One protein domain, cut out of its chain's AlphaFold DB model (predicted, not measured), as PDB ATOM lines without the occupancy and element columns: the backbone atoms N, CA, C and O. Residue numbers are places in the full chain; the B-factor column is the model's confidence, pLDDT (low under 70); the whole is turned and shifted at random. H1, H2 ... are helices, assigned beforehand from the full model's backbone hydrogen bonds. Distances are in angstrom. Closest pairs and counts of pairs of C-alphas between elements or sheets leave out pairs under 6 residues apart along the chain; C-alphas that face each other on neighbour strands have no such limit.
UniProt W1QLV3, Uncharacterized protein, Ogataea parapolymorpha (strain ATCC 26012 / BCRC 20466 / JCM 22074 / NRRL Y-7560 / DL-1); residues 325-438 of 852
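Overview. This is residues 325 to 438 of the 852 residues of an uncharacterized protein of Ogataea parapolymorpha (strain ATCC 26012 / BCRC 20466 / JCM 22074 / NRRL Y-7560 / DL-1) (UniProt W1QLV3). Two helical hairpins, H1 with H2 and H4 with H5, stand side by side as an up-and-down bundle of four helices, and H6 packs slantwise on H4 and the later part of H5. From one end of this bundle a long loop sticks out with residues 370 to 382, which take in most of the short helix H3, and then folds back to H4. Look for 114 printed residues with six named helices, H1 to H6 in order along the chain, and no named strand; the class is all helix. The whole is compact, with a radius of gyration of the C-alphas of 15.3 A, yet elongated by the arm, spanning 48 by 29 by 28 A.

Arrangement. Begin with H1, residues 327 to 338, and H2, residues 343 to 360: this hairpin runs opposite ways at a shallow tilt of 10 degrees, and the closest C-alphas, of Ala 334 and Ala 346, are 4.1 A apart. Further on, H3, residues 377 to 384, touches no helix. Next comes H4, residues 392 to 404, the hub, which touches three helices. It touches H1 at Leu 331 and Leu 398, whose C-alphas, the closest, are 6.6 A apart; the two run the same way at a shallow tilt of 3 degrees. H4 and H5, residues 408 to 421, form a hairpin at a shallow tilt of 19 degrees, with the closest C-alphas, of Ala 399 and Ala 411, 4.8 A apart. H2 and H5 are close but not clearly touching, the closest C-alphas, of Phe 347 and Glu 410, being 7.1 A apart; H1 and H5 are apart. H6, residues 424 to 436, touches H4 at a steep tilt of 51 degrees, closest at the C-alphas of Thr 396 and Phe 429, 5.8 A. H5 and H6 form a hairpin at 38 degrees, only just steep; they touch through residues 415 to 419 and 425 to 426 alone, closest at the C-alphas of Thr 419 and Leu 426, 5.8 A. Every O i to N i+4 pair is within hydrogen-bond range in H1, H2, H3, H4 and H6, and 9 of 10 are in H5.

Along the chain. Find C-alpha 327 at (40.015, 32.976, -28.645); from there H1 runs 16.5 A to C-alpha 338. H2 is the longest, 25.6 A, and H3 measures 10.7 A from C-alpha 377 at (45.632, 54.497, -37.193). H4 is 18.0 A, H5 20.1 A and H6 18.6 A long, with H6 ending at C-alpha 436, (43.157, 29.386, -8.757).

Size, cuts and confidence. The C-alphas farthest apart, of Asp 375 and Asp 409, are 48.0 A apart. The printed part has no cut. The link from H2 to H3, residues 361 to 376, is long; within it residues 362 to 363 pair briefly, parallel, with residues 390 to 391. Confidence is low at residues 367 to 376, under 70.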
ATOM      1  N   LEU A 325      38.003  33.651 -35.551       94.06
ATOM      2  CA  LEU A 325      37.323  34.220 -34.399       94.06
ATOM      3  C   LEU A 325      38.310  34.253 -33.238       94.06
ATOM      4  O   LEU A 325      38.939  33.236 -32.939       94.06
ATOM      5  N   HIS A 326      38.457  35.407 -32.591       94.19
ATOM      6  CA  HIS A 326      39.444  35.540 -31.529       94.19
ATOM      7  C   HIS A 326      39.157  34.589 -30.344       94.19
ATOM      8  O   HIS A 326      38.001  34.500 -29.912       94.19
ATOM      9  N   PRO A 327      40.176  33.918 -29.758       94.94
ATOM     10  CA  PRO A 327      40.015  32.976 -28.645       94.94
ATOM     11  C   PRO A 327      39.152  33.487 -27.486       94.94
ATOM     12  O   PRO A 327      38.322  32.749 -26.958       94.94
ATOM     13  N   THR A 328      39.287  34.766 -27.130       93.50
ATOM     14  CA  THR A 328      38.508  35.392 -26.045       93.50
ATOM     15  C   THR A 328      37.001  35.404 -26.304       93.50
ATOM     16  O   THR A 328      36.223  35.419 -25.354       93.50
ATOM     17  N   ILE A 329      36.562  35.369 -27.565       95.75
ATOM     18  CA  ILE A 329      35.141  35.254 -27.905       95.75
ATOM     19  C   ILE A 329      34.641  33.834 -27.653       95.75
ATOM     20  O   ILE A 329      33.573  33.669 -27.064       95.75
ATOM     21  N   CYS A 330      35.423  32.814 -28.017       95.94
ATOM     22  CA  CYS A 330      35.092  31.421 -27.711       95.94
ATOM     23  C   CYS A 330      34.945  31.204 -26.198       95.94
ATOM     24  O   CYS A 330      33.980  30.577 -25.763       95.94
ATOM     25  N   LEU A 331      35.854  31.777 -25.398       95.69
ATOM     26  CA  LEU A 331      35.775  31.740 -23.933       95.69
ATOM     27  C   LEU A 331      34.523  32.449 -23.413       95.69
ATOM     28  O   LEU A 331      33.782  31.868 -22.627       95.69
ATOM     29  N   ALA A 332      34.217  33.648 -23.920       94.88
ATOM     30  CA  ALA A 332      33.027  34.391 -23.508       94.88
ATOM     31  C   ALA A 332      31.721  33.609 -23.751       94.88
ATOM     32  O   ALA A 332      30.815  33.648 -22.915       94.88
ATOM     33  N   PHE A 333      31.615  32.878 -24.866       97.06
ATOM     34  CA  PHE A 333      30.479  31.987 -25.103       97.06
ATOM     35  C   PHE A 333      30.480  30.773 -24.176       97.06
ATOM     36  O   PHE A 333      29.427  30.433 -23.631       97.06
ATOM     37  N   ALA A 334      31.629  30.117 -23.998       96.12
ATOM     38  CA  ALA A 334      31.741  28.964 -23.114       96.12
ATOM     39  C   ALA A 334      31.329  29.328 -21.679       96.12
ATOM     40  O   ALA A 334      30.482  28.651 -21.101       96.12
ATOM     41  N   ASP A 335      31.829  30.446 -21.151       94.19
ATOM     42  CA  ASP A 335      31.476  30.974 -19.832       94.19
ATOM     43  C   ASP A 335      29.984  31.285 -19.716       94.19
ATOM     44  O   ASP A 335      29.337  30.919 -18.728       94.19
ATOM     45  N   TRP A 336      29.406  31.923 -20.739       94.56
ATOM     46  CA  TRP A 336      27.977  32.226 -20.766       94.56
ATOM     47  C   TRP A 336      27.130  30.948 -20.713       94.56
ATOM     48  O   TRP A 336      26.176  30.874 -19.936       94.56
ATOM     49  N   TYR A 337      27.490  29.929 -21.499       96.00
ATOM     50  CA  TYR A 337      26.778  28.653 -21.545       96.00
ATOM     51  C   TYR A 337      26.976  27.812 -20.279       96.00
ATOM     52  O   TYR A 337      25.999  27.249 -19.775       96.00
ATOM     53  N   MET A 338      28.182  27.794 -19.703       94.31
ATOM     54  CA  MET A 338      28.455  27.166 -18.405       94.31
ATOM     55  C   MET A 338      27.605  27.798 -17.298       94.31
ATOM     56  O   MET A 338      26.947  27.083 -16.547       94.31
ATOM     57  N   ALA A 339      27.504  29.132 -17.257       91.81
ATOM     58  CA  ALA A 339      26.652  29.847 -16.302       91.81
ATOM     59  C   ALA A 339      25.141  29.582 -16.483       91.81
ATOM     60  O   ALA A 339      24.339  29.933 -15.612       91.81
ATOM     61  N   LYS A 340      24.732  28.994 -17.614       92.62
ATOM     62  CA  LYS A 340      23.363  28.528 -17.893       92.62
ATOM     63  C   LYS A 340      23.198  27.017 -17.768       92.62
ATOM     64  O   LYS A 340      22.136  26.519 -18.128       92.62
ATOM     65  N   GLU A 341      24.219  26.314 -17.281       93.75
ATOM     66  CA  GLU A 341      24.252  24.851 -17.161       93.75
ATOM     67  C   GLU A 341      24.034  24.123 -18.507       93.75
ATOM     68  O   GLU A 341      23.656  22.953 -18.556       93.75
ATOM     69  N   ARG A 342      24.307  24.803 -19.632       96.00
ATOM     70  CA  ARG A 342      24.253  24.256 -20.999       96.00
ATOM     71  C   ARG A 342      25.642  23.776 -21.416       96.00
ATOM     72  O   ARG A 342      26.303  24.367 -22.268       96.00
ATOM     73  N   PHE A 343      26.115  22.722 -20.761       95.56
ATOM     74  CA  PHE A 343      27.512  22.283 -20.864       95.56
ATOM     75  C   PHE A 343      27.903  21.752 -22.248       95.56
ATOM     76  O   PHE A 343      29.033  21.966 -22.671       95.56
ATOM     77  N   GLU A 344      26.978  21.123 -22.978       95.81
ATOM     78  CA  GLU A 344      27.230  20.656 -24.351       95.81
ATOM     79  C   GLU A 344      27.489  21.829 -25.304       95.81
ATOM     80  O   GLU A 344      28.436  21.802 -26.089       95.81
ATOM     81  N   ASP A 345      26.701  22.901 -25.186       95.69
ATOM     82  CA  ASP A 345      26.899  24.119 -25.971       95.69
ATOM     83  C   ASP A 345      28.197  24.829 -25.582       95.69
ATOM     84  O   ASP A 345      28.928  25.289 -26.457       95.69
ATOM     85  N   ALA A 346      28.532  24.875 -24.289       95.94
ATOM     86  CA  ALA A 346      29.828  25.383 -23.841       95.94
ATOM     87  C   ALA A 346      30.986  24.571 -24.444       95.94
ATOM     88  O   ALA A 346      31.971  25.136 -24.917       95.94
ATOM     89  N   PHE A 347      30.848  23.244 -24.494       96.88
ATOM     90  CA  PHE A 347      31.862  22.358 -25.057       96.88
ATOM     91  C   PHE A 347      31.950  22.453 -26.586       96.88
ATOM     92  O   PHE A 347      33.025  22.310 -27.164       96.88
ATOM     93  N   ARG A 348      30.865  22.816 -27.278       96.44
ATOM     94  CA  ARG A 348      30.918  23.164 -28.707       96.44
ATOM     95  C   ARG A 348      31.907  24.308 -28.973       96.44
ATOM     96  O   ARG A 348      32.634  24.267 -29.964       96.44
ATOM     97  N   TRP A 349      31.988  25.288 -28.071       95.69
ATOM     98  CA  TRP A 349      32.938  26.402 -28.175       95.69
ATOM     99  C   TRP A 349      34.389  26.014 -27.873       95.69
ATOM    100  O   TRP A 349      35.300  26.667 -28.382       95.69
ATOM    101  N   TRP A 350      34.632  24.901 -27.169       96.31
ATOM    102  CA  TRP A 350      35.952  24.262 -27.181       96.31
ATOM    103  C   TRP A 350      36.320  23.779 -28.588       96.31
ATOM    104  O   TRP A 350      37.450  23.979 -29.025       96.31
ATOM    105  N   GLY A 351      35.374  23.201 -29.334       95.50
ATOM    106  CA  GLY A 351      35.584  22.813 -30.732       95.50
ATOM    107  C   GLY A 351      36.017  23.989 -31.617       95.50
ATOM    108  O   GLY A 351      36.942  23.852 -32.419       95.50
ATOM    109  N   GLU A 352      35.406  25.156 -31.414       94.81
ATOM    110  CA  GLU A 352      35.766  26.406 -32.095       94.81
ATOM    111  C   GLU A 352      37.155  26.915 -31.686       94.81
ATOM    112  O   GLU A 352      38.000  27.177 -32.543       94.81
ATOM    113  N   LEU A 353      37.450  26.965 -30.383       95.94
ATOM    114  CA  LEU A 353      38.777  27.330 -29.882       95.94
ATOM    115  C   LEU A 353      39.863  26.373 -30.398       95.94
ATOM    116  O   LEU A 353      40.945  26.798 -30.800       95.94
ATOM    117  N   ARG A 354      39.563  25.073 -30.452       96.00
ATOM    118  CA  ARG A 354      40.440  24.045 -31.011       96.00
ATOM    119  C   ARG A 354      40.664  24.251 -32.504       96.00
ATOM    120  O   ARG A 354      41.781  24.030 -32.962       96.00
ATOM    121  N   ALA A 355      39.657  24.676 -33.266       94.62
ATOM    122  CA  ALA A 355      39.835  25.008 -34.677       94.62
ATOM    123  C   ALA A 355      40.833  26.163 -34.857       94.62
ATOM    124  O   ALA A 355      41.753  26.030 -35.662       94.62
ATOM    125  N   VAL A 356      40.731  27.218 -34.039       94.56
ATOM    126  CA  VAL A 356      41.706  28.326 -34.019       94.56
ATOM    127  C   VAL A 356      43.095  27.833 -33.610       94.56
ATOM    128  O   VAL A 356      44.090  28.159 -34.248       94.56
ATOM    129  N   MET A 357      43.176  26.967 -32.597       95.56
ATOM    130  CA  MET A 357      44.435  26.341 -32.184       95.56
ATOM    131  C   MET A 357      45.057  25.498 -33.313       95.56
ATOM    132  O   MET A 357      46.273  25.355 -33.390       95.56
ATOM    133  N   ASN A 358      44.246  24.862 -34.168       93.94
ATOM    134  CA  ASN A 358      44.724  24.079 -35.312       93.94
ATOM    135  C   ASN A 358      45.277  24.965 -36.431       93.94
ATOM    136  O   ASN A 358      46.226  24.547 -37.087       93.94
ATOM    137  N   SER A 359      44.669  26.131 -36.672       92.88
ATOM    138  CA  SER A 359      45.056  27.025 -37.766       92.88
ATOM    139  C   SER A 359      46.186  27.980 -37.383       92.88
ATOM    140  O   SER A 359      47.136  28.107 -38.146       92.88
ATOM    141  N   GLN A 360      46.105  28.611 -36.207       92.88
ATOM    142  CA  GLN A 360      47.050  29.640 -35.753       92.88
ATOM    143  C   GLN A 360      48.109  29.118 -34.770       92.88
ATOM    144  O   GLN A 360      49.128  29.765 -34.550       92.88
ATOM    145  N   GLY A 361      47.909  27.925 -34.202       92.88
ATOM    146  CA  GLY A 361      48.838  27.301 -33.260       92.88
ATOM    147  C   GLY A 361      48.505  27.549 -31.786       92.88
ATOM    148  O   GLY A 361      47.495  28.164 -31.434       92.88
ATOM    149  N   LEU A 362      49.367  27.006 -30.924       94.69
ATOM    150  CA  LEU A 362      49.315  27.111 -29.466       94.69
ATOM    151  C   LEU A 362      50.639  27.709 -28.980       94.69
ATOM    152  O   LEU A 362      51.696  27.198 -29.344       94.69
ATOM    153  N   ILE A 363      50.577  28.757 -28.164       93.12
ATOM    154  CA  ILE A 363      51.752  29.412 -27.573       93.12
ATOM    155  C   ILE A 363      51.578  29.582 -26.060       93.12
ATOM    156  O   ILE A 363      50.461  29.552 -25.553       93.12
ATOM    157  N   GLU A 364      52.669  29.790 -25.325       88.69
ATOM    158  CA  GLU A 364      52.599  30.006 -23.874       88.69
ATOM    159  C   GLU A 364      51.947  31.352 -23.529       88.69
ATOM    160  O   GLU A 364      50.954  31.401 -22.804       88.69
ATOM    161  N   SER A 365      52.456  32.443 -24.100       86.88
ATOM    162  CA  SER A 365      51.936  33.795 -23.899       86.88
ATOM    163  C   SER A 365      52.101  34.636 -25.161       86.88
ATOM    164  O   SER A 365      53.032  34.428 -25.940       86.88
ATOM    165  N   LEU A 366      51.187  35.585 -25.371       81.88
ATOM    166  CA  LEU A 366      51.328  36.566 -26.443       81.88
ATOM    167  C   LEU A 366      52.435  37.561 -26.069       81.88
ATOM    168  O   LEU A 366      52.430  38.061 -24.940       81.88
ATOM    169  N   PRO A 367      53.358  37.889 -26.991       69.69
ATOM    170  CA  PRO A 367      54.322  38.947 -26.746       69.69
ATOM    171  C   PRO A 367      53.561  40.248 -26.481       69.69
ATOM    172  O   PRO A 367      52.764  40.697 -27.309       69.69
ATOM    173  N   GLN A 368      53.785  40.841 -25.307       57.91
ATOM    174  CA  GLN A 368      53.264  42.172 -25.031       57.91
ATOM    175  C   GLN A 368      53.920  43.133 -26.029       57.91
ATOM    176  O   GLN A 368      55.147  43.109 -26.161       57.91
ATOM    177  N   PRO A 369      53.146  43.943 -26.770       54.62
ATOM    178  CA  PRO A 369      53.752  44.970 -27.602       54.62
ATOM    179  C   PRO A 369      54.581  45.896 -26.705       54.62
ATOM    180  O   PRO A 369      54.109  46.306 -25.641       54.62
ATOM    181  N   GLU A 370      55.806  46.231 -27.126       47.38
ATOM    182  CA  GLU A 370      56.528  47.366 -26.544       47.38
ATOM    183  C   GLU A 370      55.574  48.567 -26.580       47.38
ATOM    184  O   GLU A 370      54.930  48.812 -27.600       47.38
ATOM    185  N   THR A 371      55.443  49.299 -25.473       43.94
ATOM    186  CA  THR A 371      54.472  50.392 -25.247       43.94
ATOM    187  C   THR A 371      54.646  51.614 -26.170       43.94
ATOM    188  O   THR A 371      54.132  52.693 -25.887       43.94
ATOM    189  N   GLN A 372      55.330  51.463 -27.304       45.34
ATOM    190  CA  GLN A 372      55.331  52.408 -28.412       45.34
ATOM    191  C   GLN A 372      54.002  52.286 -29.167       45.34
ATOM    192  O   GLN A 372      53.877  51.566 -30.155       45.34
ATOM    193  N   VAL A 373      52.986  52.993 -28.674       48.22
ATOM    194  CA  VAL A 373      51.772  53.263 -29.445       48.22
ATOM    195  C   VAL A 373      52.197  54.057 -30.679       48.22
ATOM    196  O   VAL A 373      52.616  55.207 -30.581       48.22
ATOM    197  N   LEU A 374      52.167  53.404 -31.837       51.62
ATOM    198  CA  LEU A 374      52.425  54.038 -33.123       51.62
ATOM    199  C   LEU A 374      51.263  54.998 -33.417       51.62
ATOM    200  O   LEU A 374      50.110  54.578 -33.384       51.62
ATOM    201  N   ASP A 375      51.557  56.260 -33.746       52.97
ATOM    202  CA  ASP A 375      50.578  57.301 -34.133       52.97
ATOM    203  C   ASP A 375      49.817  56.987 -35.449       52.97
ATOM    204  O   ASP A 375      49.092  57.828 -35.983       52.97
ATOM    205  N   ASP A 376      49.993  55.787 -36.001       65.62
ATOM    206  CA  ASP A 376      49.387  55.330 -37.246       65.62
ATOM    207  C   ASP A 376      48.109  54.526 -36.961       65.62
ATOM    208  O   ASP A 376      48.152  53.393 -36.471       65.62
ATOM    209  N   GLU A 377      46.960  55.111 -37.311       70.12
ATOM    210  CA  GLU A 377      45.632  54.497 -37.193       70.12
ATOM    211  C   GLU A 377      45.570  53.108 -37.849       70.12
ATOM    212  O   GLU A 377      44.955  52.192 -37.298       70.12
ATOM    213  N   GLN A 378      46.255  52.906 -38.981       74.94
ATOM    214  CA  GLN A 378      46.259  51.619 -39.675       74.94
ATOM    215  C   GLN A 378      47.022  50.553 -38.894       74.94
ATOM    216  O   GLN A 378      46.612  49.392 -38.886       74.94
ATOM    217  N   LEU A 379      48.098  50.930 -38.200       75.88
ATOM    218  CA  LEU A 379      48.856  50.010 -37.351       75.88
ATOM    219  C   LEU A 379      48.071  49.657 -36.086       75.88
ATOM    220  O   LEU A 379      48.066  48.494 -35.686       75.88
ATOM    221  N   VAL A 380      47.339  50.613 -35.503       77.25
ATOM    222  CA  VAL A 380      46.457  50.356 -34.353       77.25
ATOM    223  C   VAL A 380      45.294  49.438 -34.750       77.25
ATOM    224  O   VAL A 380      45.015  48.454 -34.062       77.25
ATOM    225  N   TYR A 381      44.640  49.690 -35.887       83.19
ATOM    226  CA  TYR A 381      43.559  48.822 -36.368       83.19
ATOM    227  C   TYR A 381      44.100  47.452 -36.775       83.19
ATOM    228  O   TYR A 381      43.493  46.431 -36.452       83.19
ATOM    229  N   GLY A 382      45.259  47.403 -37.432       83.81
ATOM    230  CA  GLY A 382      45.955  46.160 -37.755       83.81
ATOM    231  C   GLY A 382      46.272  45.344 -36.502       83.81
ATOM    232  O   GLY A 382      46.028  44.141 -36.479       83.81
ATOM    233  N   TYR A 383      46.717  45.999 -35.426       83.38
ATOM    234  CA  TYR A 383      46.972  45.359 -34.138       83.38
ATOM    235  C   TYR A 383      45.705  44.741 -33.539       83.38
ATOM    236  O   TYR A 383      45.751  43.591 -33.105       83.38
ATOM    237  N   HIS A 384      44.577  45.455 -33.529       84.62
ATOM    238  CA  HIS A 384      43.316  44.937 -32.980       84.62
ATOM    239  C   HIS A 384      42.634  43.891 -33.879       84.62
ATOM    240  O   HIS A 384      41.876  43.059 -33.384       84.62
ATOM    241  N   ASN A 385      42.932  43.885 -35.179       88.69
ATOM    242  CA  ASN A 385      42.465  42.868 -36.124       88.69
ATOM    243  C   ASN A 385      43.465  41.728 -36.357       88.69
ATOM    244  O   ASN A 385      43.198  40.852 -37.181       88.69
ATOM    245  N   ARG A 386      44.606  41.691 -35.664       88.38
ATOM    246  CA  ARG A 386      45.586  40.614 -35.859       88.38
ATOM    247  C   ARG A 386      45.002  39.265 -35.457       88.38
ATOM    248  O   ARG A 386      44.203  39.184 -34.528       88.38
ATOM    249  N   GLU A 387      45.380  38.209 -36.150       91.75
ATOM    250  CA  GLU A 387      44.982  36.858 -35.766       91.75
ATOM    251  C   GLU A 387      45.947  36.341 -34.704       91.75
ATOM    252  O   GLU A 387      47.111  36.071 -34.989       91.75
ATOM    253  N   ASP A 388      45.459  36.240 -33.470       90.69
ATOM    254  CA  ASP A 388      46.242  35.722 -32.356       90.69
ATOM    255  C   ASP A 388      46.101  34.191 -32.254       90.69
ATOM    256  O   ASP A 388      44.990  33.653 -32.386       90.69
ATOM    257  N   PRO A 389      47.204  33.467 -31.994       93.44
ATOM    258  CA  PRO A 389      47.153  32.053 -31.641       93.44
ATOM    259  C   PRO A 389      46.463  31.829 -30.289       93.44
ATOM    260  O   PRO A 389      46.259  32.742 -29.485       93.44
ATOM    261  N   VAL A 390      46.126  30.571 -30.006       95.56
ATOM    262  CA  VAL A 390      45.607  30.190 -28.689       95.56
ATOM    263  C   VAL A 390      46.758  30.199 -27.681       95.56
ATOM    264  O   VAL A 390      47.836  29.684 -27.971       95.56
ATOM    265  N   THR A 391      46.547  30.780 -26.498       95.38
ATOM    266  CA  THR A 391      47.540  30.810 -25.420       95.38
ATOM    267  C   THR A 391      47.280  29.701 -24.404       95.38
ATOM    268  O   THR A 391      46.168  29.162 -24.331       95.38
ATOM    269  N   PHE A 392      48.274  29.381 -23.573       96.19
ATOM    270  CA  PHE A 392      48.075  28.475 -22.440       96.19
ATOM    271  C   PHE A 392      47.029  29.010 -21.454       96.19
ATOM    272  O   PHE A 392      46.246  28.215 -20.932       96.19
ATOM    273  N   ASP A 393      46.959  30.329 -21.249       94.75
ATOM    274  CA  ASP A 393      45.924  30.964 -20.424       94.75
ATOM    275  C   ASP A 393      44.518  30.683 -20.966       94.75
ATOM    276  O   ASP A 393      43.671  30.209 -20.212       94.75
ATOM    277  N   HIS A 394      44.282  30.849 -22.276       95.56
ATOM    278  CA  HIS A 394      42.960  30.606 -22.866       95.56
ATOM    279  C   HIS A 394      42.458  29.179 -22.597       95.56
ATOM    280  O   HIS A 394      41.309  28.968 -22.210       95.56
ATOM    281  N   VAL A 395      43.319  28.176 -22.789       96.94
ATOM    282  CA  VAL A 395      42.947  26.774 -22.545       96.94
ATOM    283  C   VAL A 395      42.787  26.498 -21.049       96.94
ATOM    284  O   VAL A 395      41.879  25.768 -20.648       96.94
ATOM    285  N   THR A 396      43.651  27.085 -20.219       96.38
ATOM    286  CA  THR A 396      43.617  26.928 -18.761       96.38
ATOM    287  C   THR A 396      42.329  27.492 -18.172       96.38
ATOM    288  O   THR A 396      41.687  26.799 -17.385       96.38
ATOM    289  N   GLU A 397      41.916  28.697 -18.570       95.44
ATOM    290  CA  GLU A 397      40.662  29.323 -18.135       95.44
ATOM    291  C   GLU A 397      39.457  28.439 -18.465       95.44
ATOM    292  O   GLU A 397      38.650  28.140 -17.583       95.44
ATOM    293  N   LEU A 398      39.391  27.927 -19.698       96.38
ATOM    294  CA  LEU A 398      38.309  27.043 -20.126       96.38
ATOM    295  C   LEU A 398      38.278  25.731 -19.331       96.38
ATOM    296  O   LEU A 398      37.224  25.321 -18.841       96.38
ATOM    297  N   ALA A 399      39.433  25.073 -19.176       96.62
ATOM    298  CA  ALA A 399      39.540  23.822 -18.429       96.62
ATOM    299  C   ALA A 399      39.182  24.017 -16.946       96.62
ATOM    300  O   ALA A 399      38.438  23.215 -16.379       96.62
ATOM    301  N   ILE A 400      39.658  25.100 -16.319       95.38
ATOM    302  CA  ILE A 400      39.293  25.461 -14.943       95.38
ATOM    303  C   ILE A 400      37.788  25.720 -14.837       95.38
ATOM    304  O   ILE A 400      37.178  25.251 -13.876       95.38
ATOM    305  N   GLY A 401      37.180  26.396 -15.815       94.12
ATOM    306  CA  GLY A 401      35.734  26.606 -15.881       94.12
ATOM    307  C   GLY A 401      34.958  25.291 -15.787       94.12
ATOM    308  O   GLY A 401      34.157  25.109 -14.870       94.12
ATOM    309  N   PHE A 402      35.260  24.315 -16.647       95.75
ATOM    310  CA  PHE A 402      34.613  22.998 -16.590       95.75
ATOM    311  C   PHE A 402      34.855  22.272 -15.254       95.75
ATOM    312  O   PHE A 402      33.920  21.705 -14.681       95.75
ATOM    313  N   LEU A 403      36.067  22.350 -14.695       94.75
ATOM    314  CA  LEU A 403      36.375  21.760 -13.386       94.75
ATOM    315  C   LEU A 403      35.566  22.394 -12.245       94.75
ATOM    316  O   LEU A 403      35.090  21.675 -11.366       94.75
ATOM    317  N   GLN A 404      35.360  23.715 -12.257       91.38
ATOM    318  CA  GLN A 404      34.528  24.410 -11.265       91.38
ATOM    319  C   GLN A 404      33.068  23.944 -11.305       91.38
ATOM    320  O   GLN A 404      32.429  23.834 -10.259       91.38
ATOM    321  N   TRP A 405      32.566  23.607 -12.494       91.81
ATOM    322  CA  TRP A 405      31.231  23.041 -12.702       91.81
ATOM    323  C   TRP A 405      31.178  21.509 -12.587       91.81
ATOM    324  O   TRP A 405      30.158  20.904 -12.915       91.81
ATOM    325  N   LYS A 406      32.247  20.870 -12.084       92.94
ATOM    326  CA  LYS A 406      32.362  19.411 -11.889       92.94
ATOM    327  C   LYS A 406      32.223  18.595 -13.185       92.94
ATOM    328  O   LYS A 406      31.847  17.425 -13.152       92.94
ATOM    329  N   ARG A 407      32.530  19.208 -14.328       95.06
ATOM    330  CA  ARG A 407      32.536  18.597 -15.664       95.06
ATOM    331  C   ARG A 407      33.936  18.077 -15.980       95.06
ATOM    332  O   ARG A 407      34.706  18.689 -16.716       95.06
ATOM    333  N   TYR A 408      34.300  16.989 -15.304       94.38
ATOM    334  CA  TYR A 408      35.657  16.447 -15.356       94.38
ATOM    335  C   TYR A 408      35.995  15.856 -16.719       94.38
ATOM    336  O   TYR A 408      37.097  16.085 -17.193       94.38
ATOM    337  N   ASP A 409      35.069  15.154 -17.370       94.69
ATOM    338  CA  ASP A 409      35.343  14.509 -18.657       94.69
ATOM    339  C   ASP A 409      35.702  15.535 -19.738       94.69
ATOM    340  O   ASP A 409      36.731  15.403 -20.400       94.69
ATOM    341  N   GLU A 410      34.923  16.614 -19.842       96.12
ATOM    342  CA  GLU A 410      35.190  17.721 -20.760       96.12
ATOM    343  C   GLU A 410      36.521  18.411 -20.454       96.12
ATOM    344  O   GLU A 410      37.332  18.647 -21.353       96.12
ATOM    345  N   ALA A 411      36.778  18.709 -19.176       96.31
ATOM    346  CA  ALA A 411      38.038  19.313 -18.761       96.31
ATOM    347  C   ALA A 411      39.231  18.411 -19.102       96.31
ATOM    348  O   ALA A 411      40.227  18.879 -19.650       96.31
ATOM    349  N   MET A 412      39.131  17.111 -18.820       95.75
ATOM    350  CA  MET A 412      40.197  16.151 -19.087       95.75
ATOM    351  C   MET A 412      40.437  15.969 -20.589       95.75
ATOM    352  O   MET A 412      41.597  15.846 -20.987       95.75
ATOM    353  N   GLU A 413      39.399  16.031 -21.428       95.75
ATOM    354  CA  GLU A 413      39.560  16.035 -22.887       95.75
ATOM    355  C   GLU A 413      40.334  17.276 -23.361       95.75
ATOM    356  O   GLU A 413      41.290  17.151 -24.134       95.75
ATOM    357  N   ILE A 414      39.970  18.466 -22.870       96.75
ATOM    358  CA  ILE A 414      40.661  19.727 -23.187       96.75
ATOM    359  C   ILE A 414      42.147  19.626 -22.821       96.75
ATOM    360  O   ILE A 414      43.025  19.928 -23.643       96.75
ATOM    361  N   LEU A 415      42.437  19.161 -21.603       96.44
ATOM    362  CA  LEU A 415      43.801  19.010 -21.102       96.44
ATOM    363  C   LEU A 415      44.595  17.985 -21.910       96.44
ATOM    364  O   LEU A 415      45.746  18.242 -22.263       96.44
ATOM    365  N   GLU A 416      43.994  16.846 -22.248       94.88
ATOM    366  CA  GLU A 416      44.660  15.790 -23.001       94.88
ATOM    367  C   GLU A 416      44.999  16.233 -24.429       94.88
ATOM    368  O   GLU A 416      46.136  16.065 -24.878       94.88
ATOM    369  N   VAL A 417      44.038  16.830 -25.143       95.12
ATOM    370  CA  VAL A 417      44.242  17.322 -26.514       95.12
ATOM    371  C   VAL A 417      45.353  18.371 -26.558       95.12
ATOM    372  O   VAL A 417      46.194  18.334 -27.458       95.12
ATOM    373  N   THR A 418      45.387  19.270 -25.577       95.75
ATOM    374  CA  THR A 418      46.372  20.357 -25.514       95.75
ATOM    375  C   THR A 418      47.752  19.837 -25.113       95.75
ATOM    376  O   THR A 418      48.739  20.128 -25.783       95.75
ATOM    377  N   THR A 419      47.824  18.958 -24.109       94.50
ATOM    378  CA  THR A 419      49.081  18.340 -23.645       94.50
ATOM    379  C   THR A 419      49.745  17.478 -24.723       94.50
ATOM    380  O   THR A 419      50.971  17.379 -24.796       94.50
ATOM    381  N   ARG A 420      48.949  16.836 -25.591       93.00
ATOM    382  CA  ARG A 420      49.473  16.083 -26.743       93.00
ATOM    383  C   ARG A 420      50.173  16.985 -27.762       93.00
ATOM    384  O   ARG A 420      51.059  16.497 -28.462       93.00
ATOM    385  N   ARG A 421      49.779  18.258 -27.859       92.31
ATOM    386  CA  ARG A 421      50.417  19.250 -28.739       92.31
ATOM    387  C   ARG A 421      51.665  19.827 -28.113       92.31
ATOM    388  O   ARG A 421      52.715  19.813 -28.744       92.31
ATOM    389  N   ASP A 422      51.536  20.285 -26.874       93.50
ATOM    390  CA  ASP A 422      52.643  20.816 -26.102       93.50
ATOM    391  C   ASP A 422      52.627  20.234 -24.689       93.50
ATOM    392  O   ASP A 422      51.714  20.464 -23.899       93.50
ATOM    393  N   LYS A 423      53.673  19.478 -24.353       90.69
ATOM    394  CA  LYS A 423      53.806  18.851 -23.034       90.69
ATOM    395  C   LYS A 423      54.066  19.873 -21.926       90.69
ATOM    396  O   LYS A 423      53.786  19.563 -20.770       90.69
ATOM    397  N   GLN A 424      54.603  21.054 -22.250       93.56
ATOM    398  CA  GLN A 424      54.855  22.121 -21.276       93.56
ATOM    399  C   GLN A 424      53.551  22.699 -20.723       93.56
ATOM    400  O   GLN A 424      53.500  23.061 -19.547       93.56
ATOM    401  N   PHE A 425      52.478  22.676 -21.522       95.25
ATOM    402  CA  PHE A 425      51.155  23.133 -21.106       95.25
ATOM    403  C   PHE A 425      50.685  22.464 -19.809       95.25
ATOM    404  O   PHE A 425      50.136  23.134 -18.945       95.25
ATOM    405  N   LEU A 426      50.927  21.161 -19.626       94.38
ATOM    406  CA  LEU A 426      50.460  20.465 -18.424       94.38
ATOM    407  C   LEU A 426      51.129  20.996 -17.144       94.38
ATOM    408  O   LEU A 426      50.481  21.085 -16.104       94.38
ATOM    409  N   PHE A 427      52.408  21.378 -17.218       94.06
ATOM    410  CA  PHE A 427      53.112  22.005 -16.095       94.06
ATOM    411  C   PHE A 427      52.542  23.395 -15.805       94.06
ATOM    412  O   PHE A 427      52.246  23.702 -14.651       94.06
ATOM    413  N   TYR A 428      52.328  24.187 -16.858       94.69
ATOM    414  CA  TYR A 428      51.714  25.510 -16.770       94.69
ATOM    415  C   TYR A 428      50.314  25.451 -16.142       94.69
ATOM    416  O   TYR A 428      50.017  26.156 -15.177       94.69
ATOM    417  N   PHE A 429      49.469  24.548 -16.644       95.69
ATOM    418  CA  PHE A 429      48.123  24.325 -16.141       95.69
ATOM    419  C   PHE A 429      48.141  23.981 -14.652       95.69
ATOM    420  O   PHE A 429      47.372  24.560 -13.891       95.69
ATOM    421  N   MET A 430      49.021  23.076 -14.209       94.44
ATOM    422  CA  MET A 430      49.068  22.679 -12.799       94.44
ATOM    423  C   MET A 430      49.490  23.822 -11.868       94.44
ATOM    424  O   MET A 430      48.972  23.905 -10.750       94.44
ATOM    425  N   ASP A 431      50.376  24.714 -12.311       91.19
ATOM    426  CA  ASP A 431      50.763  25.907 -11.550       91.19
ATOM    427  C   ASP A 431      49.577  26.876 -11.367       91.19
ATOM    428  O   ASP A 431      49.204  27.242 -10.244       91.19
ATOM    429  N   LYS A 432      48.878  27.191 -12.464       92.19
ATOM    430  CA  LYS A 432      47.672  28.037 -12.448       92.19
ATOM    431  C   LYS A 432      46.496  27.392 -11.714       92.19
ATOM    432  O   LYS A 432      45.777  28.061 -10.972       92.19
ATOM    433  N   PHE A 433      46.305  26.086 -11.868       92.62
ATOM    434  CA  PHE A 433      45.252  25.331 -11.193       92.62
ATOM    435  C   PHE A 433      45.434  25.374  -9.674       92.62
ATOM    436  O   PHE A 433      44.479  25.621  -8.938       92.62
ATOM    437  N   ARG A 434      46.666  25.190  -9.182       88.19
ATOM    438  CA  ARG A 434      46.965  25.214  -7.742       88.19
ATOM    439  C   ARG A 434      46.677  26.557  -7.085       88.19
ATOM    440  O   ARG A 434      46.271  26.553  -5.921       88.19
ATOM    441  N   THR A 435      46.920  27.654  -7.800       86.75
ATOM    442  CA  THR A 435      46.704  29.026  -7.320       86.75
ATOM    443  C   THR A 435      45.244  29.458  -7.442       86.75
ATOM    444  O   THR A 435      44.742  30.164  -6.571       86.75
ATOM    445  N   SER A 436      44.538  28.980  -8.469       86.75
ATOM    446  CA  SER A 436      43.157  29.386  -8.757       86.75
ATOM    447  C   SER A 436      42.098  28.555  -8.023       86.75
ATOM    448  O   SER A 436      41.012  29.058  -7.734       86.75
ATOM    449  N   MET A 437      42.383  27.285  -7.717       88.88
ATOM    450  CA  MET A 437      41.394  26.346  -7.175       88.88
ATOM    451  C   MET A 437      41.570  26.113  -5.678       88.88
ATOM    452  O   MET A 437      42.672  25.925  -5.159       88.88
ATOM    453  N   SER A 438      40.443  26.089  -4.970       91.81
ATOM    454  CA  SER A 438      40.420  25.869  -3.524       91.81
ATOM    455  C   SER A 438      40.775  24.428  -3.152       91.81
ATOM    456  O   SER A 438      40.614  23.509  -3.956       91.81
TER     457      SER A 438